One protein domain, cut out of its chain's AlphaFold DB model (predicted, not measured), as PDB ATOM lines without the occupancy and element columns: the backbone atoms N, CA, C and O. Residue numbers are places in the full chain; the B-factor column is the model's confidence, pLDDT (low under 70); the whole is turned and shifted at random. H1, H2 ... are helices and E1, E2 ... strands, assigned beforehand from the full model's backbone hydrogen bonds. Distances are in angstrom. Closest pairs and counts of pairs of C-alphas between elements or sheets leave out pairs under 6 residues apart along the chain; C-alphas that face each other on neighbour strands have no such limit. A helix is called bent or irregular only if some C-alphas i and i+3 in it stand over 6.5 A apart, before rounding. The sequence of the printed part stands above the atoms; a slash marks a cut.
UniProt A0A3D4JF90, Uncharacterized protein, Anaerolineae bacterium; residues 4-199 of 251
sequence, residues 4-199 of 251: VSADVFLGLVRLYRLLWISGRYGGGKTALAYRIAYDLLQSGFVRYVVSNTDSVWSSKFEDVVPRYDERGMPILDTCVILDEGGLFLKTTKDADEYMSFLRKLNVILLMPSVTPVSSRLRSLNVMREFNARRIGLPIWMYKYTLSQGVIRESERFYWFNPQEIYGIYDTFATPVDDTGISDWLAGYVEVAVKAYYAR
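Overview. This is residues 4 to 199 of the 251 residues of an uncharacterized protein of Anaerolineae bacterium (UniProt A0A3D4JF90). One strongly twisted sheet of seven strands curls round two helices, H1 and H2, while H3 packs on its other face beside E4. The hairpin E6 and E7 makes one side of the sheet; the short H5 lies at one end of the longest axis, and H7 runs out past H3 to the other end. The printed part has 196 residues, with seven named helices and seven named strands in the order H1 E1 H2 E2 E3 H3 E4 H4 E5 H5 E6 E7 H6 H7; the sheet is mixed, ordered E2 E3 E4 E1 E5 E6 E7. The class is mixed, helices and strands, and the whole is compact, with a radius of gyration of the C-alphas of 16.6 A and spans of 61 by 40 by 31 A.

Arrangement. Start at H1, residues 7 to 16, and pass E1, residues 18 to 22, to H2, residues 29 to 42; H1 and H2 are close but not clearly touching, with Leu 10 and Ile 36 their closest C-alphas at 7.7 A. E2, residues 48 to 51, is parallel to E3, residues 78 to 81, where N 50 and O 79 are 2.9 A apart. H3, residues 92 to 105, leads to E4, residues 107 to 112, parallel to E3 with N 80 and O 108 at 2.7 A, and to E1 with N 19 and O 109 at 3.0 A. E3, H3, E4 form a strand-helix-strand unit, two parallel neighbour strands with a helix between, its crossover right-handed. Past H4, residues 119 to 122, E5, residues 124 to 131, is parallel to E1, with N 22 and O 126 at 2.9 A. E1, H2, E2 and E4, H4, E5 are split units, their strands not neighbours, with right-handed crossovers. After H5, residues 132 to 135, E6, residues 139 to 148, is antiparallel to E5, with N 127 and O 143 at 2.9 A, and forms a hairpin with E7, residues 151 to 160, with N 142 and O 157 at 2.9 A. H1 and H2 are on one face of the sheet and H3 on the other, three layers. H6, residues 162 to 165, is not on the sheet but touches H2, closest at the C-alphas of Ala 31 and Ile 165, 6.2 A. H7, residues 181 to 199, touches H3 with its residues 182 to 189 alone, at a steep tilt of 59 degrees, closest at the C-alphas of Phe 101 and Val 189, 6.7 A. H4, H5 and H7 only graze the sheet. Every O i to N i+4 pair is within hydrogen-bond range in H1, H2 and H7, and 6 of 10 in H3; H4, H5 and H6 are too short for one.

Along the chain. Find C-alpha 7 at (201.244, 196.907, 157.013), where H1 begins. H2 is 20.1 A long and H3 20.4 A; H3 is irregular, with C-alphas 100 and 103 7.6 A apart. E5 is 21.4 A long, E6 29.6 A and E7 29.9 A. H7 runs 27.6 A to C-alpha 199 at (174.412, 193.254, 183.215).

Size, cuts and confidence. The two C-alphas farthest apart, of Ile 135 and Ala 198, are 61.0 A apart. The printed part has no cut; the links E2 to E3 and H6 to H7 are long. The mean pLDDT of the printed part is 94.4, and no printed residue is under 70.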
ATOM      1  N   VAL A   4     206.373 192.247 152.773       97.25
ATOM      2  CA  VAL A   4     206.847 193.581 152.378       97.25
ATOM      3  C   VAL A   4     205.663 194.403 151.877       97.25
ATOM      4  O   VAL A   4     204.889 193.925 151.043       97.25
ATOM      5  N   SER A   5     205.540 195.638 152.375       97.19
ATOM      6  CA  SER A   5     204.415 196.547 152.092       97.19
ATOM      7  C   SER A   5     203.053 195.971 152.495       97.19
ATOM      8  O   SER A   5     202.045 196.220 151.840       97.19
ATOM      9  N   ALA A   6     203.018 195.170 153.564       97.56
ATOM     10  CA  ALA A   6     201.809 194.499 154.034       97.56
ATOM     11  C   ALA A   6     201.169 195.167 155.263       97.56
ATOM     12  O   ALA A   6     200.166 194.663 155.757       97.56
ATOM     13  N   ASP A   7     201.706 196.283 155.763       97.38
ATOM     14  CA  ASP A   7     201.244 196.907 157.013       97.38
ATOM     15  C   ASP A   7     199.771 197.320 156.955       97.38
ATOM     16  O   ASP A   7     198.997 197.001 157.859       97.38
ATOM     17  N   VAL A   8     199.362 197.961 155.854       97.62
ATOM     18  CA  VAL A   8     197.962 198.345 155.616       97.62
ATOM     19  C   VAL A   8     197.078 197.100 155.554       97.62
ATOM     20  O   VAL A   8     196.068 197.021 156.249       97.62
ATOM     21  N   PHE A   9     197.501 196.083 154.797       98.31
ATOM     22  CA  PHE A   9     196.785 194.816 154.682       98.31
ATOM     23  C   PHE A   9     196.594 194.119 156.041       98.31
ATOM     24  O   PHE A   9     195.477 193.741 156.388       98.31
ATOM     25  N   LEU A  10     197.652 193.991 156.846       98.25
ATOM     26  CA  LEU A  10     197.579 193.394 158.182       98.25
ATOM     27  C   LEU A  10     196.716 194.238 159.130       98.25
ATOM     28  O   LEU A  10     195.963 193.684 159.934       98.25
ATOM     29  N   GLY A  11     196.765 195.567 159.008       98.19
ATOM     30  CA  GLY A  11     195.855 196.480 159.696       98.19
ATOM     31  C   GLY A  11     194.389 196.206 159.353       98.19
ATOM     32  O   GLY A  11     193.553 196.120 160.254       98.19
ATOM     33  N   LEU A  12     194.079 195.975 158.075       98.06
ATOM     34  CA  LEU A  12     192.737 195.604 157.624       98.06
ATOM     35  C   LEU A  12     192.316 194.232 158.163       98.06
ATOM     36  O   LEU A  12     191.207 194.111 158.677       98.06
ATOM     37  N   VAL A  13     193.186 193.218 158.146       98.25
ATOM     38  CA  VAL A  13     192.878 191.900 158.740       98.25
ATOM     39  C   VAL A  13     192.518 192.039 160.225       98.25
ATOM     40  O   VAL A  13     191.513 191.486 160.682       98.25
ATOM     41  N   ARG A  14     193.279 192.842 160.977       97.88
ATOM     42  CA  ARG A  14     193.004 193.142 162.394       97.88
ATOM     43  C   ARG A  14     191.717 193.941 162.596       97.88
ATOM     44  O   ARG A  14     191.048 193.759 163.608       97.88
ATOM     45  N   LEU A  15     191.359 194.827 161.671       96.12
ATOM     46  CA  LEU A  15     190.146 195.637 161.767       96.12
ATOM     47  C   LEU A  15     188.887 194.816 161.462       96.12
ATOM     48  O   LEU A  15     187.944 194.819 162.253       96.12
ATOM     49  N   TYR A  16     188.883 194.111 160.329       95.38
ATOM     50  CA  TYR A  16     187.722 193.373 159.824       95.38
ATOM     51  C   TYR A  16     187.530 192.018 160.487       95.38
ATOM     52  O   TYR A  16     186.415 191.504 160.470       95.38
ATOM     53  N   ARG A  17     188.589 191.448 161.077       97.31
ATOM     54  CA  ARG A  17     188.565 190.128 161.730       97.31
ATOM     55  C   ARG A  17     188.228 188.965 160.803       97.31
ATOM     56  O   ARG A  17     187.997 187.858 161.270       97.31
ATOM     57  N   LEU A  18     188.212 189.217 159.503       96.31
ATOM     58  CA  LEU A  18     187.770 188.310 158.458       96.31
ATOM     59  C   LEU A  18     188.711 188.475 157.276       96.31
ATOM     60  O   LEU A  18     189.000 189.602 156.868       96.31
ATOM     61  N   LEU A  19     189.159 187.362 156.713       98.25
ATOM     62  CA  LEU A  19     189.910 187.358 155.470       98.25
ATOM     63  C   LEU A  19     189.569 186.114 154.661       98.25
ATOM     64  O   LEU A  19     189.855 184.992 155.080       98.25
ATOM     65  N   TRP A  20     189.038 186.315 153.461       98.25
ATOM     66  CA  TRP A  20     188.979 185.259 152.460       98.25
ATOM     67  C   TRP A  20     190.287 185.232 151.664       98.25
ATOM     68  O   TRP A  20     190.711 186.248 151.110       98.25
ATOM     69  N   ILE A  21     190.949 184.076 151.609       98.56
ATOM     70  CA  ILE A  21     192.163 183.882 150.807       98.56
ATOM     71  C   ILE A  21     191.781 183.032 149.598       98.56
ATOM     72  O   ILE A  21     191.697 181.803 149.676       98.56
ATOM     73  N   SER A  22     191.527 183.700 148.478       98.31
ATOM     74  CA  SER A  22     191.083 183.078 147.233       98.31
ATOM     75  C   SER A  22     192.243 182.704 146.312       98.31
ATOM     76  O   SER A  22     193.383 183.162 146.440       98.31
ATOM     77  N   GLY A  23     191.950 181.841 145.342       96.94
ATOM     78  CA  GLY A  23     192.880 181.460 144.286       96.94
ATOM     79  C   GLY A  23     192.722 180.004 143.873       96.94
ATOM     80  O   GLY A  23     191.857 179.286 144.363       96.94
ATOM     81  N   ARG A  24     193.590 179.558 142.966       96.06
ATOM     82  CA  ARG A  24     193.626 178.166 142.495       96.06
ATOM     83  C   ARG A  24     194.227 177.198 143.525       96.06
ATOM     84  O   ARG A  24     194.953 177.609 144.435       96.06
ATOM     85  N   TYR A  25     194.004 175.899 143.319       94.75
ATOM     86  CA  TYR A  25     194.739 174.826 144.002       94.75
ATOM     87  C   TYR A  25     196.260 175.002 143.841       94.75
ATOM     88  O   TYR A  25     196.737 175.506 142.820       94.75
ATOM     89  N   GLY A  26     197.033 174.683 144.886       91.62
ATOM     90  CA  GLY A  26     198.476 174.980 144.928       91.62
ATOM     91  C   GLY A  26     198.807 176.486 144.946       91.62
ATOM     92  O   GLY A  26     199.940 176.908 144.691       91.62
ATOM     93  N   GLY A  27     197.809 177.330 145.226       93.12
ATOM     94  CA  GLY A  27     197.894 178.787 145.295       93.12
ATOM     95  C   GLY A  27     198.724 179.343 146.455       93.12
ATOM     96  O   GLY A  27     199.001 180.538 146.462       93.12
ATOM     97  N   GLY A  28     199.122 178.504 147.418       95.19
ATOM     98  CA  GLY A  28     199.720 178.962 148.677       95.19
ATOM     99  C   GLY A  28     198.718 179.696 149.576       95.19
ATOM    100  O   GLY A  28     199.107 180.623 150.277       95.19
ATOM    101  N   LYS A  29     197.428 179.328 149.509       97.12
ATOM    102  CA  LYS A  29     196.343 179.956 150.284       97.12
ATOM    103  C   LYS A  29     196.507 179.658 151.775       97.12
ATOM    104  O   LYS A  29     196.681 180.579 152.563       97.12
ATOM    105  N   THR A  30     196.561 178.371 152.115       97.06
ATOM    106  CA  THR A  30     196.804 177.856 153.468       97.06
ATOM    107  C   THR A  30     198.138 178.364 154.017       97.06
ATOM    108  O   THR A  30     198.186 178.904 155.116       97.06
ATOM    109  N   ALA A  31     199.202 178.342 153.204       97.25
ATOM    110  CA  ALA A  31     200.498 178.914 153.578       97.25
ATOM    111  C   ALA A  31     200.404 180.404 153.958       97.25
ATOM    112  O   ALA A  31     200.957 180.814 154.976       97.25
ATOM    113  N   LEU A  32     199.681 181.219 153.176       98.12
ATOM    114  CA  LEU A  32     199.472 182.629 153.518       98.12
ATOM    115  C   LEU A  32     198.641 182.777 154.801       98.12
ATOM    116  O   LEU A  32     198.941 183.656 155.602       98.12
ATOM    117  N   ALA A  33     197.636 181.924 155.016       98.38
ATOM    118  CA  ALA A  33     196.838 181.941 156.241       98.38
ATOM    119  C   ALA A  33     197.722 181.737 157.481       98.38
ATOM    120  O   ALA A  33     197.697 182.562 158.391       98.38
ATOM    121  N   TYR A  34     198.579 180.711 157.471       98.25
ATOM    122  CA  TYR A  34     199.528 180.470 158.559       98.25
ATOM    123  C   TYR A  34     200.566 181.589 158.691       98.25
ATOM    124  O   TYR A  34     200.879 181.984 159.810       98.25
ATOM    125  N   ARG A  35     201.054 182.178 157.590       97.94
ATOM    126  CA  ARG A  35     201.948 183.347 157.665       97.94
ATOM    127  C   ARG A  35     201.297 184.528 158.383       97.94
ATOM    128  O   ARG A  35     201.924 185.152 159.231       97.94
ATOM    129  N   ILE A  36     200.045 184.830 158.047       98.44
ATOM    130  CA  ILE A  36     199.287 185.901 158.698       98.44
ATOM    131  C   ILE A  36     199.069 185.560 160.174       98.44
ATOM    132  O   ILE A  36     199.292 186.413 161.028       98.44
ATOM    133  N   ALA A  37     198.695 184.318 160.488       98.38
ATOM    134  CA  ALA A  37     198.545 183.853 161.864       98.38
ATOM    135  C   ALA A  37     199.844 184.007 162.672       98.38
ATOM    136  O   ALA A  37     199.807 184.494 163.799       98.38
ATOM    137  N   TYR A  38     200.998 183.699 162.075       97.81
ATOM    138  CA  TYR A  38     202.309 183.943 162.672       97.81
ATOM    139  C   TYR A  38     202.530 185.425 162.992       97.81
ATOM    140  O   TYR A  38     202.906 185.756 164.113       97.81
ATOM    141  N   ASP A  39     202.255 186.335 162.055       97.81
ATOM    142  CA  ASP A  39     202.399 187.778 162.297       97.81
ATOM    143  C   ASP A  39     201.440 188.283 163.398       97.81
ATOM    144  O   ASP A  39     201.785 189.169 164.190       97.81
ATOM    145  N   LEU A  40     200.245 187.696 163.507       98.19
ATOM    146  CA  LEU A  40     199.288 187.995 164.577       98.19
ATOM    147  C   LEU A  40     199.763 187.480 165.944       98.19
ATOM    148  O   LEU A  40     199.640 188.212 166.926       98.19
ATOM    149  N   LEU A  41     200.336 186.274 166.001       97.56
ATOM    150  CA  LEU A  41     200.939 185.705 167.210       97.56
ATOM    151  C   LEU A  41     202.148 186.529 167.665       97.56
ATOM    152  O   LEU A  41     202.224 186.943 168.818       97.56
ATOM    153  N   GLN A  42     203.074 186.829 166.749       97.19
ATOM    154  CA  GLN A  42     204.297 187.581 167.053       97.19
ATOM    155  C   GLN A  42     204.014 189.005 167.537       97.19
ATOM    156  O   GLN A  42     204.743 189.534 168.369       97.19
ATOM    157  N   SER A  43     202.947 189.631 167.036       97.12
ATOM    158  CA  SER A  43     202.521 190.954 167.507       97.12
ATOM    159  C   SER A  43     201.746 190.925 168.829       97.12
ATOM    160  O   SER A  43     201.379 191.987 169.328       97.12
ATOM    161  N   GLY A  44     201.466 189.741 169.386       97.44
ATOM    162  CA  GLY A  44     200.649 189.574 170.591       97.44
ATOM    163  C   GLY A  44     199.175 189.930 170.388       97.44
ATOM    164  O   GLY A  44     198.441 190.107 171.357       97.44
ATOM    165  N   PHE A  45     198.732 190.069 169.136       97.62
ATOM    166  CA  PHE A  45     197.353 190.421 168.819       97.62
ATOM    167  C   PHE A  45     196.395 189.246 169.049       97.62
ATOM    168  O   PHE A  45     195.243 189.443 169.447       97.62
ATOM    169  N   VAL A  46     196.889 188.031 168.804       98.38
ATOM    170  CA  VAL A  46     196.272 186.766 169.212       98.38
ATOM    171  C   VAL A  46     197.273 185.975 170.054       98.38
ATOM    172  O   VAL A  46     198.482 186.154 169.917       98.38
ATOM    173  N   ARG A  47     196.764 185.102 170.920       98.19
ATOM    174  CA  ARG A  47     197.534 184.168 171.750       98.19
ATOM    175  C   ARG A  47     197.484 182.741 171.215       98.19
ATOM    176  O   ARG A  47     198.417 181.983 171.448       98.19
ATOM    177  N   TYR A  48     196.420 182.399 170.491       98.50
ATOM    178  CA  TYR A  48     196.172 181.042 170.013       98.50
ATOM    179  C   TYR A  48     195.891 181.020 168.516       98.50
ATOM    180  O   TYR A  48     195.340 181.974 167.953       98.50
ATOM    181  N   VAL A  49     196.224 179.897 167.885       98.44
ATOM    182  CA  VAL A  49     195.775 179.549 166.537       98.44
ATOM    183  C   VAL A  49     194.935 178.293 166.645       98.44
ATOM    184  O   VAL A  49     195.314 177.363 167.339       98.44
ATOM    185  N   VAL A  50     193.791 178.267 165.978       97.88
ATOM    186  CA  VAL A  50     192.900 177.108 165.918       97.88
ATOM    187  C   VAL A  50     192.637 176.817 164.451       97.88
ATOM    188  O   VAL A  50     192.412 177.747 163.678       97.88
ATOM    189  N   SER A  51     192.681 175.554 164.039       97.25
ATOM    190  CA  SER A  51     192.451 175.191 162.643       97.25
ATOM    191  C   SER A  51     191.840 173.808 162.506       97.25
ATOM    192  O   SER A  51     192.100 172.944 163.334       97.25
ATOM    193  N   ASN A  52     191.085 173.607 161.425       95.94
ATOM    194  CA  ASN A  52     190.622 172.293 160.974       95.94
ATOM    195  C   ASN A  52     191.702 171.513 160.197       95.94
ATOM    196  O   ASN A  52     191.419 170.489 159.583       95.94
ATOM    197  N   THR A  53     192.930 172.033 160.163       94.94
ATOM    198  CA  THR A  53     194.112 171.371 159.616       94.94
ATOM    199  C   THR A  53     195.168 171.239 160.707       94.94
ATOM    200  O   THR A  53     195.438 172.190 161.454       94.94
ATOM    201  N   ASP A  54     195.794 170.066 160.774       93.38
ATOM    202  CA  ASP A  54     196.869 169.801 161.721       93.38
ATOM    203  C   ASP A  54     198.064 170.723 161.461       93.38
ATOM    204  O   ASP A  54     198.537 170.897 160.333       93.38
ATOM    205  N   SER A  55     198.556 171.342 162.532       95.50
ATOM    206  CA  SER A  55     199.696 172.250 162.485       95.50
ATOM    207  C   SER A  55     200.383 172.339 163.833       95.50
ATOM    208  O   SER A  55     199.744 172.284 164.879       95.50
ATOM    209  N   VAL A  56     201.697 172.561 163.795       96.06
ATOM    210  CA  VAL A  56     202.546 172.780 164.976       96.06
ATOM    211  C   VAL A  56     202.109 174.017 165.768       96.06
ATOM    212  O   VAL A  56     202.400 174.130 166.956       96.06
ATOM    213  N   TRP A  57     201.421 174.963 165.125       96.00
ATOM    214  CA  TRP A  57     200.912 176.171 165.783       96.00
ATOM    215  C   TRP A  57     199.461 176.050 166.243       96.00
ATOM    216  O   TRP A  57     199.021 176.881 167.038       96.00
ATOM    217  N   SER A  58     198.718 175.054 165.754       95.81
ATOM    218  CA  SER A  58     197.326 174.854 166.147       95.81
ATOM    219  C   SER A  58     197.257 174.395 167.605       95.81
ATOM    220  O   SER A  58     197.820 173.374 167.987       95.81
ATOM    221  N   SER A  59     196.557 175.169 168.426       97.19
ATOM    222  CA  SER A  59     196.146 174.815 169.781       97.19
ATOM    223  C   SER A  59     194.885 173.961 169.724       97.19
ATOM    224  O   SER A  59     194.045 174.152 168.837       97.19
ATOM    225  N   LYS A  60     194.715 173.057 170.690       96.44
ATOM    226  CA  LYS A  60     193.434 172.373 170.870       96.44
ATOM    227  C   LYS A  60     192.425 173.317 171.513       96.44
ATOM    228  O   LYS A  60     192.798 174.323 172.119       96.44
ATOM    229  N   PHE A  61     191.140 172.998 171.400       96.31
ATOM    230  CA  PHE A  61     190.077 173.825 171.974       96.31
ATOM    231  C   PHE A  61     190.202 173.970 173.492       96.31
ATOM    232  O   PHE A  61     189.964 175.060 174.013       96.31
ATOM    233  N   GLU A  62     190.603 172.902 174.188       96.00
ATOM    234  CA  GLU A  62     190.819 172.899 175.636       96.00
ATOM    235  C   GLU A  62     191.997 173.773 176.093       96.00
ATOM    236  O   GLU A  62     191.993 174.253 177.226       96.00
ATOM    237  N   ASP A  63     192.967 174.036 175.215       96.75
ATOM    238  CA  ASP A  63     194.143 174.853 175.532       96.75
ATOM    239  C   ASP A  63     193.846 176.360 175.435       96.75
ATOM    240  O   ASP A  63     194.603 177.196 175.937       96.75
ATOM    241  N   VAL A  64     192.734 176.739 174.792       97.62
ATOM    242  CA  VAL A  64     192.345 178.142 174.633       97.62
ATOM    243  C   VAL A  64     191.720 178.658 175.922       97.62
ATOM    244  O   VAL A  64     190.518 178.533 176.157       97.62
ATOM    245  N   VAL A  65     192.541 179.312 176.744       97.19
ATOM    246  CA  VAL A  65     192.080 179.935 177.991       97.19
ATOM    247  C   VAL A  65     191.559 181.358 177.724       97.19
ATOM    248  O   VAL A  65     192.367 182.254 177.419       97.19
ATOM    249  N   PRO A  66     190.240 181.612 177.858       96.75
ATOM    250  CA  PRO A  66     189.665 182.937 177.667       96.75
ATOM    251  C   PRO A  66     190.152 183.899 178.755       96.75
ATOM    252  O   PRO A  66     190.250 183.551 179.931       96.75
ATOM    253  N   ARG A  67     190.421 185.146 178.370       96.75
ATOM    254  CA  ARG A  67     190.438 186.263 179.322       96.75
ATOM    255  C   ARG A  67     189.022 186.787 179.472       96.75
ATOM    256  O   ARG A  67     188.202 186.609 178.579       96.75
ATOM    257  N   TYR A  68     188.750 187.471 180.569       95.19
ATOM    258  CA  TYR A  68     187.474 188.143 180.769       95.19
ATOM    259  C   TYR A  68     187.723 189.639 180.883       95.19
ATOM    260  O   TYR A  68     188.666 190.062 181.554       95.19
ATOM    261  N   ASP A  69     186.920 190.437 180.183       93.25
ATOM    262  CA  ASP A  69     186.926 191.883 180.382       93.25
ATOM    263  C   ASP A  69     186.218 192.263 181.696       93.25
ATOM    264  O   ASP A  69     185.627 191.429 182.384       93.25
ATOM    265  N   GLU A  70     186.232 193.553 182.032       92.06
ATOM    266  CA  GLU A  70     185.550 194.103 183.216       92.06
ATOM    267  C   GLU A  70     184.034 193.827 183.240       92.06
ATOM    268  O   GLU A  70     183.373 193.996 184.262       92.06
ATOM    269  N   ARG A  71     183.457 193.429 182.104       88.00
ATOM    270  CA  ARG A  71     182.032 193.136 181.928       88.00
ATOM    271  C   ARG A  71     181.755 191.632 182.002       88.00
ATOM    272  O   ARG A  71     180.615 191.234 181.770       88.00
ATOM    273  N   GLY A  72     182.768 190.812 182.285       90.69
ATOM    274  CA  GLY A  72     182.672 189.355 182.276       90.69
ATOM    275  C   GLY A  72     182.518 188.763 180.873       90.69
ATOM    276  O   GLY A  72     182.097 187.615 180.744       90.69
ATOM    277  N   MET A  73     182.822 189.519 179.815       91.62
ATOM    278  CA  MET A  73     182.782 189.017 178.443       91.62
ATOM    279  C   MET A  73     184.053 188.219 178.145       91.62
ATOM    280  O   MET A  73     185.150 188.732 178.389       91.62
ATOM    281  N   PRO A  74     183.937 187.004 177.580       95.88
ATOM    282  CA  PRO A  74     185.102 186.233 177.187       95.88
ATOM    283  C   PRO A  74     185.812 186.889 175.995       95.88
ATOM    284  O   PRO A  74     185.192 187.287 175.010       95.88
ATOM    285  N   ILE A  75     187.134 186.955 176.087       96.75
ATOM    286  CA  ILE A  75     188.067 187.378 175.051       96.75
ATOM    287  C   ILE A  75     189.000 186.196 174.794       96.75
ATOM    288  O   ILE A  75     189.794 185.815 175.657       96.75
ATOM    289  N   LEU A  76     188.902 185.608 173.606       97.19
ATOM    290  CA  LEU A  76     189.663 184.414 173.245       97.19
ATOM    291  C   LEU A  76     191.092 184.775 172.827       97.19
ATOM    292  O   LEU A  76     192.040 184.125 173.261       97.19
ATOM    293  N   ASP A  77     191.250 185.880 172.089       97.62
ATOM    294  CA  ASP A  77     192.501 186.247 171.410       97.62
ATOM    295  C   ASP A  77     192.970 185.121 170.475       97.62
ATOM    296  O   ASP A  77     194.086 184.622 170.599       97.62
ATOM    297  N   THR A  78     192.112 184.696 169.545       98.31
ATOM    298  CA  THR A  78     192.366 183.507 168.714       98.31
ATOM    299  C   THR A  78     192.326 183.837 167.227       98.31
ATOM    300  O   THR A  78     191.429 184.534 166.754       98.31
ATOM    301  N   CYS A  79     193.278 183.305 166.464       98.50
ATOM    302  CA  CYS A  79     193.203 183.250 165.009       98.50
ATOM    303  C   CYS A  79     192.700 181.869 164.577       98.50
ATOM    304  O   CYS A  79     193.364 180.861 164.789       98.50
ATOM    305  N   VAL A  80     191.516 181.829 163.982       98.00
ATOM    306  CA  VAL A  80     190.904 180.632 163.413       98.00
ATOM    307  C   VAL A  80     191.278 180.544 161.936       98.00
ATOM    308  O   VAL A  80     191.049 181.492 161.184       98.00
ATOM    309  N   ILE A  81     191.834 179.412 161.514       97.94
ATOM    310  CA  ILE A  81     192.129 179.087 160.116       97.94
ATOM    311  C   ILE A  81     191.198 177.958 159.691       97.94
ATOM    312  O   ILE A  81     191.352 176.823 160.132       97.94
ATOM    313  N   LEU A  82     190.258 178.274 158.810       96.56
ATOM    314  CA  LEU A  82     189.312 177.311 158.264       96.56
ATOM    315  C   LEU A  82     189.706 176.986 156.821       96.56
ATOM    316  O   LEU A  82     189.304 177.697 155.891       96.56
ATOM    317  N   ASP A  83     190.547 175.965 156.641       97.00
ATOM    318  CA  ASP A  83     190.971 175.534 155.308       97.00
ATOM    319  C   ASP A  83     189.824 174.890 154.543       97.00
ATOM    320  O   ASP A  83     188.953 174.240 155.116       97.00
ATOM    321  N   GLU A  84     189.789 175.178 153.246       96.00
ATOM    322  CA  GLU A  84     188.629 175.015 152.371       96.00
ATOM    323  C   GLU A  84     187.332 175.610 152.956       96.00
ATOM    324  O   GLU A  84     186.233 175.094 152.763       96.00
ATOM    325  N   GLY A  85     187.437 176.771 153.619       93.31
ATOM    326  CA  GLY A  85     186.329 177.444 154.312       93.31
ATOM    327  C   GLY A  85     185.063 177.699 153.479       93.31
ATOM    328  O   GLY A  85     183.972 177.815 154.032       93.31
ATOM    329  N   GLY A  86     185.160 177.743 152.146       92.81
ATOM    330  CA  GLY A  86     184.001 177.836 151.252       92.81
ATOM    331  C   GLY A  86     183.141 176.570 151.203       92.81
ATOM    332  O   GLY A  86     182.018 176.625 150.704       92.81
ATOM    333  N   LEU A  87     183.634 175.438 151.711       91.44
ATOM    334  CA  LEU A  87     182.849 174.218 151.887       91.44
ATOM    335  C   LEU A  87     181.921 174.304 153.102       91.44
ATOM    336  O   LEU A  87     180.806 173.787 153.024       91.44
ATOM    337  N   PHE A  88     182.352 175.005 154.153       89.44
ATOM    338  CA  PHE A  88     181.649 175.103 155.435       89.44
ATOM    339  C   PHE A  88     180.776 176.359 155.540       89.44
ATOM    340  O   PHE A  88     179.676 176.309 156.070       89.44
ATOM    341  N   LEU A  89     181.218 177.483 154.970       89.69
ATOM    342  CA  LEU A  89     180.542 178.782 155.087       89.69
ATOM    343  C   LEU A  89     179.792 179.147 153.798       89.69
ATOM    344  O   LEU A  89     180.052 180.182 153.166       89.69
ATOM    345  N   LYS A  90     178.884 178.258 153.377       83.94
ATOM    346  CA  LYS A  90     178.119 178.405 152.128       83.94
ATOM    347  C   LYS A  90     176.924 179.332 152.278       83.94
ATOM    348  O   LYS A  90     176.630 180.083 151.345       83.94
ATOM    349  N   THR A  91     176.219 179.283 153.408       85.19
ATOM    350  CA  THR A  91     174.984 180.048 153.572       85.19
ATOM    351  C   THR A  91     175.231 181.394 154.248       85.19
ATOM    352  O   THR A  91     176.226 181.632 154.933       85.19
ATOM    353  N   THR A  92     174.303 182.324 154.035       83.25
ATOM    354  CA  THR A  92     174.286 183.613 154.736       83.25
ATOM    355  C   THR A  92     174.115 183.436 156.241       83.25
ATOM    356  O   THR A  92     174.684 184.206 157.007       83.25
ATOM    357  N   LYS A  93     173.357 182.415 156.654       82.19
ATOM    358  CA  LYS A  93     173.089 182.129 158.061       82.19
ATOM    359  C   LYS A  93     174.380 181.749 158.789       82.19
ATOM    360  O   LYS A  93     174.706 182.384 159.784       82.19
ATOM    361  N   ASP A  94     175.147 180.818 158.221       79.38
ATOM    362  CA  ASP A  94     176.435 180.388 158.784       79.38
ATOM    363  C   ASP A  94     177.386 181.588 158.911       79.38
ATOM    364  O   ASP A  94     178.020 181.808 159.939       79.38
ATOM    365  N   ALA A  95     177.431 182.437 157.880       84.69
ATOM    366  CA  ALA A  95     178.250 183.644 157.893       84.69
ATOM    367  C   ALA A  95     177.869 184.621 159.019       84.69
ATOM    368  O   ALA A  95     178.754 185.148 159.692       84.69
ATOM    369  N   ASP A  96     176.578 184.874 159.232       83.50
ATOM    370  CA  ASP A  96     176.105 185.819 160.248       83.50
ATOM    371  C   ASP A  96     176.421 185.352 161.673       83.50
ATOM    372  O   ASP A  96     176.810 186.159 162.529       83.50
ATOM    373  N   GLU A  97     176.276 184.051 161.923       77.38
ATOM    374  CA  GLU A  97     176.579 183.431 163.214       77.38
ATOM    375  C   GLU A  97     178.056 183.613 163.566       77.38
ATOM    376  O   GLU A  97     178.369 184.138 164.637       77.38
ATOM    377  N   TYR A  98     178.956 183.326 162.624       79.56
ATOM    378  CA  TYR A  98     180.383 183.590 162.798       79.56
ATOM    379  C   TYR A  98     180.664 185.084 163.001       79.56
ATOM    380  O   TYR A  98     181.297 185.475 163.982       79.56
ATOM    381  N   MET A  99     180.174 185.947 162.106       86.38
ATOM    382  CA  MET A  99     180.526 187.372 162.066       86.38
ATOM    383  C   MET A  99     180.099 188.163 163.304       86.38
ATOM    384  O   MET A  99     180.806 189.085 163.725       86.38
ATOM    385  N   SER A 100     178.940 187.844 163.880       80.56
ATOM    386  CA  SER A 100     178.308 188.654 164.931       80.56
ATOM    387  C   SER A 100     179.110 188.731 166.240       80.56
ATOM    388  O   SER A 100     178.876 189.634 167.063       80.56
ATOM    389  N   PHE A 101     180.108 187.857 166.411       81.62
ATOM    390  CA  PHE A 101     180.898 187.765 167.637       81.62
ATOM    391  C   PHE A 101     182.413 187.863 167.455       81.62
ATOM    392  O   PHE A 101     183.094 188.096 168.453       81.62
ATOM    393  N   LEU A 102     182.950 187.832 166.226       91.31
ATOM    394  CA  LEU A 102     184.406 187.897 165.985       91.31
ATOM    395  C   LEU A 102     185.069 189.080 166.692       91.31
ATOM    396  O   LEU A 102     186.046 188.926 167.421       91.31
ATOM    397  N   ARG A 103     184.492 190.278 166.546       92.12
ATOM    398  CA  ARG A 103     185.035 191.483 167.185       92.12
ATOM    399  C   ARG A 103     184.908 191.457 168.708       92.12
ATOM    400  O   ARG A 103     185.786 191.978 169.384       92.12
ATOM    401  N   LYS A 104     183.820 190.893 169.243       90.62
ATOM    402  CA  LYS A 104     183.555 190.858 170.692       90.62
ATOM    403  C   LYS A 104     184.469 189.863 171.403       90.62
ATOM    404  O   LYS A 104     184.962 190.174 172.476       90.62
ATOM    405  N   LEU A 105     184.717 188.715 170.775       95.00
ATOM    406  CA  LEU A 105     185.564 187.643 171.298       95.00
ATOM    407  C   LEU A 105     187.055 187.827 170.954       95.00
ATOM    408  O   LEU A 105     187.878 187.004 171.345       95.00
ATOM    409  N   ASN A 106     187.415 188.887 170.221       97.12
ATOM    410  CA  ASN A 106     188.752 189.097 169.652       97.12
ATOM    411  C   ASN A 106     189.241 187.894 168.817       97.12
ATOM    412  O   ASN A 106     190.379 187.449 168.951       97.12
ATOM    413  N   VAL A 107     188.373 187.371 167.951       97.69
ATOM    414  CA  VAL A 107     188.677 186.269 167.030       97.69
ATOM    415  C   VAL A 107     188.969 186.830 165.641       97.69
ATOM    416  O   VAL A 107     188.267 187.730 165.187       97.69
ATOM    417  N   ILE A 108     190.000 186.323 164.966       98.12
ATOM    418  CA  ILE A 108     190.233 186.530 163.527       98.12
ATOM    419  C   ILE A 108     189.898 185.235 162.803       98.12
ATOM    420  O   ILE A 108     190.433 184.199 163.168       98.12
ATOM    421  N   LEU A 109     189.095 185.300 161.746       97.69
ATOM    422  CA  LEU A 109     188.773 184.164 160.890       97.69
ATOM    423  C   LEU A 109     189.465 184.305 159.524       97.69
ATOM    424  O   LEU A 109     189.167 185.215 158.745       97.69
ATOM    425  N   LEU A 110     190.386 183.388 159.236       98.38
ATOM    426  CA  LEU A 110     191.079 183.246 157.960       98.38
ATOM    427  C   LEU A 110     190.483 182.058 157.203       98.38
ATOM    428  O   LEU A 110     190.450 180.944 157.718       98.38
ATOM    429  N   MET A 111     190.032 182.287 155.975       97.94
ATOM    430  CA  MET A 111     189.340 181.281 155.164       97.94
ATOM    431  C   MET A 111     190.098 181.061 153.852       97.94
ATOM    432  O   MET A 111     189.731 181.647 152.827       97.94
ATOM    433  N   PRO A 112     191.190 180.282 153.832       97.81
ATOM    434  CA  PRO A 112     191.755 179.821 152.574       97.81
ATOM    435  C   PRO A 112     190.768 178.883 151.879       97.81
ATOM    436  O   PRO A 112     190.341 177.889 152.440       97.81
ATOM    437  N   SER A 113     190.351 179.226 150.658       97.00
ATOM    438  CA  SER A 113     189.363 178.416 149.935       97.00
ATOM    439  C   SER A 113     189.386 178.681 148.437       97.00
ATOM    440  O   SER A 113     189.485 179.834 148.003       97.00
ATOM    441  N   VAL A 114     189.318 177.612 147.636       96.38
ATOM    442  CA  VAL A 114     189.142 177.734 146.175       96.38
ATOM    443  C   VAL A 114     187.687 178.058 145.856       96.38
ATOM    444  O   VAL A 114     187.403 178.952 145.057       96.38
ATOM    445  N   THR A 115     186.770 177.364 146.528       95.44
ATOM    446  CA  THR A 115     185.333 177.623 146.448       95.44
ATOM    447  C   THR A 115     185.021 178.946 147.142       95.44
ATOM    448  O   THR A 115     185.535 179.212 148.233       95.44
ATOM    449  N   PRO A 116     184.205 179.818 146.544       94.25
ATOM    450  CA  PRO A 116     183.983 181.125 147.124       94.25
ATOM    451  C   PRO A 116     183.021 181.044 148.325       94.25
ATOM    452  O   PRO A 116     181.946 180.463 148.219       94.25
ATOM    453  N   VAL A 117     183.402 181.653 149.455       94.56
ATOM    454  CA  VAL A 117     182.603 181.723 150.706       94.56
ATOM    455  C   VAL A 117     181.324 182.549 150.527       94.56
ATOM    456  O   VAL A 117     181.175 183.213 149.507       94.56
ATOM    457  N   SER A 118     180.399 182.586 151.486       94.06
ATOM    458  CA  SER A 118     179.254 183.517 151.447       94.06
ATOM    459  C   SER A 118     179.683 184.970 151.164       94.06
ATOM    460  O   SER A 118     180.714 185.428 151.654       94.06
ATOM    461  N   SER A 119     178.902 185.722 150.377       92.06
ATOM    462  CA  SER A 119     179.242 187.097 149.961       92.06
ATOM    463  C   SER A 119     179.482 188.050 151.137       92.06
ATOM    464  O   SER A 119     180.315 188.948 151.021       92.06
ATOM    465  N   ARG A 120     178.831 187.815 152.284       91.25
ATOM    466  CA  ARG A 120     179.026 188.594 153.519       91.25
ATOM    467  C   ARG A 120     180.434 188.459 154.105       91.25
ATOM    468  O   ARG A 120     180.941 189.406 154.697       91.25
ATOM    469  N   LEU A 121     181.092 187.325 153.864       93.75
ATOM    470  CA  LEU A 121     182.455 187.032 154.317       93.75
ATOM    471  C   LEU A 121     183.530 187.485 153.315       93.75
ATOM    472  O   LEU A 121     184.721 187.366 153.595       93.75
ATOM    473  N   ARG A 122     183.138 188.009 152.143       95.00
ATOM    474  CA  ARG A 122     184.059 188.437 151.069       95.00
ATOM    475  C   ARG A 122     184.449 189.915 151.143       95.00
ATOM    476  O   ARG A 122     184.990 190.439 150.170       95.00
ATOM    477  N   SER A 123     184.155 190.597 152.251       95.06
ATOM    478  CA  SER A 123     184.461 192.023 152.421       95.06
ATOM    479  C   SER A 123     185.953 192.304 152.243       95.06
ATOM    480  O   SER A 123     186.309 193.217 151.505       95.06
ATOM    481  N   LEU A 124     186.822 191.473 152.823       98.00
ATOM    482  CA  LEU A 124     188.264 191.496 152.596       98.00
ATOM    483  C   LEU A 124     188.706 190.186 151.938       98.00
ATOM    484  O   LEU A 124     188.566 189.103 152.509       98.00
ATOM    485  N   ASN A 125     189.256 190.292 150.731       98.31
ATOM    486  CA  ASN A 125     189.755 189.159 149.959       98.31
ATOM    487  C   ASN A 125     191.214 189.372 149.564       98.31
ATOM    488  O   ASN A 125     191.590 190.475 149.179       98.31
ATOM    489  N   VAL A 126     192.020 188.315 149.564       98.62
ATOM    490  CA  VAL A 126     193.390 188.333 149.040       98.62
ATOM    491  C   VAL A 126     193.629 187.147 148.114       98.62
ATOM    492  O   VAL A 126     193.165 186.041 148.375       98.62
ATOM    493  N   MET A 127     194.360 187.370 147.023       98.25
ATOM    494  CA  MET A 127     194.749 186.321 146.078       98.25
ATOM    495  C   MET A 127     196.191 186.492 145.611       98.25
ATOM    496  O   MET A 127     196.697 187.610 145.501       98.25
ATOM    497  N   ARG A 128     196.860 185.375 145.306       97.94
ATOM    498  CA  ARG A 128     198.207 185.394 144.720       97.94
ATOM    499  C   ARG A 128     198.115 185.730 143.232       97.94
ATOM    500  O   ARG A 128     197.608 184.916 142.464       97.94
ATOM    501  N   GLU A 129     198.647 186.881 142.826       97.12
ATOM    502  CA  GLU A 129     198.695 187.286 141.412       97.12
ATOM    503  C   GLU A 129     199.930 186.726 140.702       97.12
ATOM    504  O   GLU A 129     199.840 186.265 139.565       97.12
ATOM    505  N   PHE A 130     201.084 186.724 141.374       97.31
ATOM    506  CA  PHE A 130     202.353 186.358 140.748       97.31
ATOM    507  C   PHE A 130     203.225 185.490 141.658       97.31
ATOM    508  O   PHE A 130     203.233 185.630 142.881       97.31
ATOM    509  N   ASN A 131     203.974 184.572 141.042       96.75
ATOM    510  CA  ASN A 131     204.943 183.706 141.707       96.75
ATOM    511  C   ASN A 131     206.280 183.793 140.958       96.75
ATOM    512  O   ASN A 131     206.456 183.153 139.918       96.75
ATOM    513  N   ALA A 132     207.218 184.560 141.516       96.94
ATOM    514  CA  ALA A 132     208.530 184.819 140.933       96.94
ATOM    515  C   ALA A 132     209.484 183.615 141.018       96.94
ATOM    516  O   ALA A 132     210.558 183.638 140.421       96.94
ATOM    517  N   ARG A 133     209.093 182.517 141.685       93.69
ATOM    518  CA  ARG A 133     209.941 181.318 141.812       93.69
ATOM    519  C   ARG A 133     210.291 180.706 140.455       93.69
ATOM    520  O   ARG A 133     211.327 180.068 140.326       93.69
ATOM    521  N   ARG A 134     209.458 180.940 139.435       90.50
ATOM    522  CA  ARG A 134     209.715 180.510 138.051       90.50
ATOM    523  C   ARG A 134     210.946 181.169 137.423       90.50
ATOM    524  O   ARG A 134     211.512 180.587 136.511       90.50
ATOM    525  N   ILE A 135     211.352 182.342 137.909       95.69
ATOM    526  CA  ILE A 135     212.548 183.072 137.460       95.69
ATOM    527  C   ILE A 135     213.674 183.043 138.510       95.69
ATOM    528  O   ILE A 135     214.572 183.873 138.480       95.69
ATOM    529  N   GLY A 136     213.610 182.113 139.471       96.31
ATOM    530  CA  GLY A 136     214.639 181.930 140.502       96.31
ATOM    531  C   GLY A 136     214.513 182.833 141.735       96.31
ATOM    532  O   GLY A 136     215.286 182.672 142.673       96.31
ATOM    533  N   LEU A 137     213.530 183.737 141.790       97.44
ATOM    534  CA  LEU A 137     213.325 184.615 142.946       97.44
ATOM    535  C   LEU A 137     212.294 184.020 143.919       97.44
ATOM    536  O   LEU A 137     211.181 183.694 143.501       97.44
ATOM    537  N   PRO A 138     212.580 183.913 145.227       96.50
ATOM    538  CA  PRO A 138     211.653 183.339 146.199       96.50
ATOM    539  C   PRO A 138     210.589 184.365 146.633       96.50
ATOM    540  O   PRO A 138     210.439 184.637 147.815       96.50
ATOM    541  N   ILE A 139     209.864 184.971 145.688       97.69
ATOM    542  CA  ILE A 139     208.907 186.058 145.957       97.69
ATOM    543  C   ILE A 139     207.525 185.699 145.420       97.69
ATOM    544  O   ILE A 139     207.375 185.325 144.253       97.69
ATOM    545  N   TRP A 140     206.497 185.863 146.249       97.75
ATOM    546  CA  TRP A 140     205.098 185.861 145.823       97.75
ATOM    547  C   TRP A 140     204.512 187.266 145.910       97.75
ATOM    548  O   TRP A 140     204.766 187.988 146.868       97.75
ATOM    549  N   MET A 141     203.717 187.647 144.913       98.12
ATOM    550  CA  MET A 141     202.953 188.893 144.923       98.12
ATOM    551  C   MET A 141     201.486 188.566 145.167       98.12
ATOM    552  O   MET A 141     200.903 187.719 144.478       98.12
ATOM    553  N   TYR A 142     200.896 189.270 146.117       98.44
ATOM    554  CA  TYR A 142     199.487 189.175 146.446       98.44
ATOM    555  C   TYR A 142     198.794 190.492 146.139       98.44
ATOM    556  O   TYR A 142     199.368 191.564 146.327       98.44
ATOM    557  N   LYS A 143     197.544 190.401 145.691       98.50
ATOM    558  CA  LYS A 143     196.623 191.529 145.609       98.50
ATOM    559  C   LYS A 143     195.493 191.287 146.584       98.50
ATOM    560  O   LYS A 143     194.859 190.230 146.542       98.50
ATOM    561  N   TYR A 144     195.238 192.266 147.438       98.62
ATOM    562  CA  TYR A 144     194.061 192.265 148.283       98.62
ATOM    563  C   TYR A 144     193.020 193.241 147.744       98.62
ATOM    564  O   TYR A 144     193.311 194.145 146.962       98.62
ATOM    565  N   THR A 145     191.768 192.989 148.079       98.44
ATOM    566  CA  THR A 145     190.615 193.783 147.683       98.44
ATOM    567  C   THR A 145     189.727 193.960 148.898       98.44
ATOM    568  O   THR A 145     189.315 192.968 149.502       98.44
ATOM    569  N   LEU A 146     189.408 195.210 149.209       98.00
ATOM    570  CA  LEU A 146     188.386 195.575 150.174       98.00
ATOM    571  C   LEU A 146     187.119 195.973 149.410       98.00
ATOM    572  O   LEU A 146     187.168 196.823 148.525       98.00
ATOM    573  N   SER A 147     185.998 195.337 149.735       96.19
ATOM    574  CA  SER A 147     184.685 195.605 149.147       96.19
ATOM    575  C   SER A 147     183.729 196.083 150.239       96.19
ATOM    576  O   SER A 147     183.415 195.328 151.161       96.19
ATOM    577  N   GLN A 148     183.248 197.322 150.127       93.00
ATOM    578  CA  GLN A 148     182.247 197.905 151.021       93.00
ATOM    579  C   GLN A 148     181.152 198.602 150.213       93.00
ATOM    580  O   GLN A 148     181.327 199.708 149.702       93.00
ATOM    581  N   GLY A 149     180.002 197.938 150.087       91.88
ATOM    582  CA  GLY A 149     178.918 198.416 149.231       91.88
ATOM    583  C   GLY A 149     179.384 198.526 147.778       91.88
ATOM    584  O   GLY A 149     179.771 197.529 147.175       91.88
ATOM    585  N   VAL A 150     179.356 199.743 147.232       92.50
ATOM    586  CA  VAL A 150     179.790 200.043 145.854       92.50
ATOM    587  C   VAL A 150     181.303 200.284 145.767       92.50
ATOM    588  O   VAL A 150     181.894 200.140 144.698       92.50
ATOM    589  N   ILE A 151     181.948 200.639 146.881       94.50
ATOM    590  CA  ILE A 151     183.367 200.991 146.899       94.50
ATOM    591  C   ILE A 151     184.201 199.714 146.891       94.50
ATOM    592  O   ILE A 151     184.001 198.805 147.704       94.50
ATOM    593  N   ARG A 152     185.157 199.666 145.962       96.62
ATOM    594  CA  ARG A 152     186.127 198.586 145.843       96.62
ATOM    595  C   ARG A 152     187.529 199.166 145.755       96.62
ATOM    596  O   ARG A 152     187.875 199.811 144.771       96.62
ATOM    597  N   GLU A 153     188.335 198.873 146.760       97.62
ATOM    598  CA  GLU A 153     189.739 199.267 146.821       97.62
ATOM    599  C   GLU A 153     190.616 198.035 146.645       97.62
ATOM    600  O   GLU A 153     190.243 196.927 147.044       97.62
ATOM    601  N   SER A 154     191.775 198.198 146.012       98.12
ATOM    602  CA  SER A 154     192.710 197.093 145.851       98.12
ATOM    603  C   SER A 154     194.146 197.565 145.839       98.12
ATOM    604  O   SER A 154     194.478 198.502 145.117       98.12
ATOM    605  N   GLU A 155     194.999 196.840 146.544       98.44
ATOM    606  CA  GLU A 155     196.430 197.102 146.608       98.44
ATOM    607  C   GLU A 155     197.209 195.784 146.603       98.44
ATOM    608  O   GLU A 155     196.634 194.689 146.596       98.44
ATOM    609  N   ARG A 156     198.539 195.890 146.570       98.56
ATOM    610  CA  ARG A 156     199.455 194.755 146.482       98.56
ATOM    611  C   ARG A 156     200.442 194.751 147.634       98.56
ATOM    612  O   ARG A 156     200.889 195.802 148.073       98.56
ATOM    613  N   PHE A 157     200.838 193.551 148.034       98.50
ATOM    614  CA  PHE A 157     201.980 193.324 148.910       98.50
ATOM    615  C   PHE A 157     202.778 192.114 148.422       98.50
ATOM    616  O   PHE A 157     202.329 191.343 147.563       98.50
ATOM    617  N   TYR A 158     203.973 191.945 148.973       98.25
ATOM    618  CA  TYR A 158     204.885 190.875 148.591       98.25
ATOM    619  C   TYR A 158     205.182 189.981 149.781       98.25
ATOM    620  O   TYR A 158     205.287 190.448 150.909       98.25
ATOM    621  N   TRP A 159     205.363 188.695 149.516       98.12
ATOM    622  CA  TRP A 159     205.859 187.737 150.487       98.12
ATOM    623  C   TRP A 159     207.191 187.177 150.001       98.12
ATOM    624  O   TRP A 159     207.256 186.446 149.007       98.12
ATOM    625  N   PHE A 160     208.256 187.569 150.692       97.75
ATOM    626  CA  PHE A 160     209.611 187.091 150.473       97.75
ATOM    627  C   PHE A 160     209.836 185.765 151.207       97.75
ATOM    628  O   PHE A 160     209.436 185.605 152.350       97.75
ATOM    629  N   ASN A 161     210.487 184.812 150.553       96.69
ATOM    630  CA  ASN A 161     210.743 183.461 151.046       96.69
ATOM    631  C   ASN A 161     209.530 182.703 151.650       96.69
ATOM    632  O   ASN A 161     209.573 182.286 152.807       96.69
ATOM    633  N   PRO A 162     208.472 182.405 150.866       95.75
ATOM    634  CA  PRO A 162     207.296 181.675 151.359       95.75
ATOM    635  C   PRO A 162     207.562 180.252 151.869       95.75
ATOM    636  O   PRO A 162     206.687 179.643 152.478       95.75
ATOM    637  N   GLN A 163     208.748 179.700 151.598       94.12
ATOM    638  CA  GLN A 163     209.127 178.359 152.043       94.12
ATOM    639  C   GLN A 163     209.255 178.249 153.563       94.12
ATOM    640  O   GLN A 163     209.167 177.144 154.081       94.12
ATOM    641  N   GLU A 164     209.404 179.371 154.270       94.94
ATOM    642  CA  GLU A 164     209.530 179.408 155.731       94.94
ATOM    643  C   GLU A 164     208.317 178.823 156.482       94.94
ATOM    644  O   GLU A 164     208.446 178.459 157.644       94.94
ATOM    645  N   ILE A 165     207.146 178.737 155.836       95.12
ATOM    646  CA  ILE A 165     205.913 178.195 156.436       95.12
ATOM    647  C   ILE A 165     205.700 176.716 156.078       95.12
ATOM    648  O   ILE A 165     204.856 176.042 156.668       95.12
ATOM    649  N   TYR A 166     206.445 176.171 155.114       92.56
ATOM    650  CA  TYR A 166     206.298 174.762 154.764       92.56
ATOM    651  C   TYR A 166     206.830 173.860 155.878       92.56
ATOM    652  O   TYR A 166     207.888 174.116 156.445       92.56
ATOM    653  N   GLY A 167     206.078 172.801 156.184       92.50
ATOM    654  CA  GLY A 167     206.354 171.902 157.309       92.50
ATOM    655  C   GLY A 167     205.713 172.332 158.632       92.50
ATOM    656  O   GLY A 167     205.761 171.568 159.588       92.50
ATOM    657  N   ILE A 168     205.086 173.512 158.695       95.00
ATOM    658  CA  ILE A 168     204.332 173.950 159.880       95.00
ATOM    659  C   ILE A 168     202.953 173.292 159.953       95.00
ATOM    660  O   ILE A 168     202.456 173.046 161.046       95.00
ATOM    661  N   TYR A 169     202.342 173.018 158.804       94.88
ATOM    662  CA  TYR A 169     201.010 172.435 158.687       94.88
ATOM    663  C   TYR A 169     201.038 171.231 157.749       94.88
ATOM    664  O   TYR A 169     201.897 171.157 156.858       94.88
ATOM    665  N   ASP A 170     200.099 170.306 157.933       93.12
ATOM    666  CA  ASP A 170     199.952 169.165 157.037       93.12
ATOM    667  C   ASP A 170     199.334 169.611 155.705       93.12
ATOM    668  O   ASP A 170     198.183 170.031 155.620       93.12
ATOM    669  N   THR A 171     200.123 169.534 154.635       89.00
ATOM    670  CA  THR A 171     199.679 169.876 153.279       89.00
ATOM    671  C   THR A 171     198.800 168.809 152.630       89.00
ATOM    672  O   THR A 171     198.207 169.086 151.588       89.00
ATOM    673  N   PHE A 172     198.782 167.592 153.175       88.88
ATOM    674  CA  PHE A 172     198.021 166.456 152.654       88.88
ATOM    675  C   PHE A 172     196.708 166.230 153.402       88.88
ATOM    676  O   PHE A 172     195.841 165.513 152.895       88.88
ATOM    677  N   ALA A 173     196.540 166.865 154.564       87.44
ATOM    678  CA  ALA A 173     195.284 166.879 155.289       87.44
ATOM    679  C   ALA A 173     194.164 167.397 154.377       87.44
ATOM    680  O   ALA A 173     194.237 168.484 153.802       87.44
ATOM    681  N   THR A 174     193.130 166.578 154.213       87.25
ATOM    682  CA  THR A 174     191.925 166.950 153.473       87.25
ATOM    683  C   THR A 174     190.858 167.293 154.505       87.25
ATOM    684  O   THR A 174     190.353 166.366 155.141       87.25
ATOM    685  N   PRO A 175     190.524 168.579 154.720       85.81
ATOM    686  CA  PRO A 175     189.507 168.951 155.694       85.81
ATOM    687  C   PRO A 175     188.148 168.404 155.241       85.81
ATOM    688  O   PRO A 175     187.637 168.777 154.184       85.81
ATOM    689  N   VAL A 176     187.585 167.479 156.022       86.25
ATOM    690  CA  VAL A 176     186.265 166.876 155.759       86.25
ATOM    691  C   VAL A 176     185.161 167.665 156.465       86.25
ATOM    692  O   VAL A 176     184.061 167.800 155.932       86.25
ATOM    693  N   ASP A 177     185.475 168.226 157.630       89.19
ATOM    694  CA  ASP A 177     184.594 169.039 158.461       89.19
ATOM    695  C   ASP A 177     185.322 170.300 158.982       89.19
ATOM    696  O   ASP A 177     186.480 170.585 158.650       89.19
ATOM    697  N   ASP A 178     184.610 171.103 159.771       88.75
ATOM    698  CA  ASP A 178     185.165 172.249 160.488       88.75
ATOM    699  C   ASP A 178     185.794 171.843 161.832       88.75
ATOM    700  O   ASP A 178     186.151 172.711 162.629       88.75
ATOM    701  N   THR A 179     185.929 170.541 162.110       91.69
ATOM    702  CA  THR A 179     186.466 169.955 163.347       91.69
ATOM    703  C   THR A 179     185.777 170.433 164.633       91.69
ATOM    704  O   THR A 179     186.378 170.400 165.704       91.69
ATOM    705  N   GLY A 180     184.526 170.905 164.556       92.19
ATOM    706  CA  GLY A 180     183.788 171.439 165.709       92.19
ATOM    707  C   GLY A 180     184.133 172.889 166.071       92.19
ATOM    708  O   GLY A 180     183.744 173.365 167.139       92.19
ATOM    709  N   ILE A 181     184.837 173.623 165.196       92.69
ATOM    710  CA  ILE A 181     185.146 175.051 165.392       92.69
ATOM    711  C   ILE A 181     183.862 175.875 165.556       92.69
ATOM    712  O   ILE A 181     183.826 176.774 166.403       92.69
ATOM    713  N   SER A 182     182.811 175.576 164.781       89.44
ATOM    714  CA  SER A 182     181.525 176.279 164.877       89.44
ATOM    715  C   SER A 182     180.909 176.128 166.265       89.44
ATOM    716  O   SER A 182     180.575 177.128 166.901       89.44
ATOM    717  N   ASP A 183     180.812 174.891 166.755       90.69
ATOM    718  CA  ASP A 183     180.222 174.573 168.058       90.69
ATOM    719  C   ASP A 183     181.036 175.181 169.205       90.69
ATOM    720  O   ASP A 183     180.487 175.765 170.144       90.69
ATOM    721  N   TRP A 184     182.364 175.112 169.097       93.62
ATOM    722  CA  TRP A 184     183.288 175.705 170.056       93.62
ATOM    723  C   TRP A 184     183.106 177.226 170.168       93.62
ATOM    724  O   TRP A 184     182.976 177.764 171.273       93.62
ATOM    725  N   LEU A 185     183.027 177.932 169.035       91.88
ATOM    726  CA  LEU A 185     182.753 179.370 169.026       91.88
ATOM    727  C   LEU A 185     181.353 179.678 169.566       91.88
ATOM    728  O   LEU A 185     181.209 180.602 170.373       91.88
ATOM    729  N   ALA A 186     180.339 178.902 169.177       89.62
ATOM    730  CA  ALA A 186     178.966 179.070 169.645       89.62
ATOM    731  C   ALA A 186     178.865 178.970 171.177       89.62
ATOM    732  O   ALA A 186     178.196 179.795 171.804       89.62
ATOM    733  N   GLY A 187     179.605 178.054 171.807       92.06
ATOM    734  CA  GLY A 187     179.678 177.951 173.268       92.06
ATOM    735  C   GLY A 187     180.144 179.252 173.936       92.06
ATOM    736  O   GLY A 187     179.513 179.742 174.878       92.06
ATOM    737  N   TYR A 188     181.198 179.884 173.415       93.38
ATOM    738  CA  TYR A 188     181.677 181.172 173.933       93.38
ATOM    739  C   TYR A 188     180.735 182.335 173.637       93.38
ATOM    740  O   TYR A 188     180.610 183.261 174.446       93.38
ATOM    741  N   VAL A 189     180.039 182.281 172.505       90.38
ATOM    742  CA  VAL A 189     178.974 183.224 172.174       90.38
ATOM    743  C   VAL A 189     177.857 183.164 173.209       90.38
ATOM    744  O   VAL A 189     177.414 184.209 173.686       90.38
ATOM    745  N   GLU A 190     177.421 181.973 173.616       90.19
ATOM    746  CA  GLU A 190     176.392 181.840 174.645       90.19
ATOM    747  C   GLU A 190     176.825 182.443 175.982       90.19
ATOM    748  O   GLU A 190     176.035 183.136 176.630       90.19
ATOM    749  N   VAL A 191     178.080 182.225 176.384       91.69
ATOM    750  CA  VAL A 191     178.658 182.824 177.598       91.69
ATOM    751  C   VAL A 191     178.653 184.352 177.497       91.69
ATOM    752  O   VAL A 191     178.174 185.032 178.406       91.69
ATOM    753  N   ALA A 192     179.104 184.898 176.367       90.38
ATOM    754  CA  ALA A 192     179.098 186.331 176.090       90.38
ATOM    755  C   ALA A 192     177.680 186.935 176.132       90.38
ATOM    756  O   ALA A 192     177.452 188.001 176.707       90.38
ATOM    757  N   VAL A 193     176.698 186.247 175.550       88.94
ATOM    758  CA  VAL A 193     175.295 186.675 175.560       88.94
ATOM    759  C   VAL A 193     174.727 186.662 176.983       88.94
ATOM    760  O   VAL A 193     174.082 187.632 177.387       88.94
ATOM    761  N   LYS A 194     175.000 185.615 177.772       90.44
ATOM    762  CA  LYS A 194     174.584 185.529 179.184       90.44
ATOM    763  C   LYS A 194     175.172 186.674 180.014       90.44
ATOM    764  O   LYS A 194     174.417 187.345 180.719       90.44
ATOM    765  N   ALA A 195     176.469 186.955 179.875       89.19
ATOM    766  CA  ALA A 195     177.134 188.069 180.560       89.19
ATOM    767  C   ALA A 195     176.499 189.428 180.208       89.19
ATOM    768  O   ALA A 195     176.229 190.257 181.082       89.19
ATOM    769  N   TYR A 196     176.167 189.644 178.931       87.88
ATOM    770  CA  TYR A 196     175.495 190.862 178.481       87.88
ATOM    771  C   TYR A 196     174.104 191.054 179.113       87.88
ATOM    772  O   TYR A 196     173.775 192.161 179.559       87.88
ATOM    773  N   TYR A 197     173.283 190.001 179.161       88.44
ATOM    774  CA  TYR A 197     171.934 190.074 179.733       88.44
ATOM    775  C   TYR A 197     171.950 190.261 181.250       88.44
ATOM    776  O   TYR A 197     171.239 191.133 181.750       88.44
ATOM    777  N   ALA A 198     172.819 189.535 181.961       88.00
ATOM    778  CA  ALA A 198     172.986 189.684 183.408       88.00
ATOM    779  C   ALA A 198     173.284 191.140 183.804       88.00
ATOM    780  O   ALA A 198     172.755 191.645 184.788       88.00
ATOM    781  N   ARG A 199     174.071 191.847 182.985       85.56
ATOM    782  CA  ARG A 199     174.412 193.254 183.215       85.56
ATOM    783  C   ARG A 199     173.295 194.231 182.858       85.56
ATOM    784  O   ARG A 199     173.131 195.246 183.522       85.56
TER     785      ARG A 199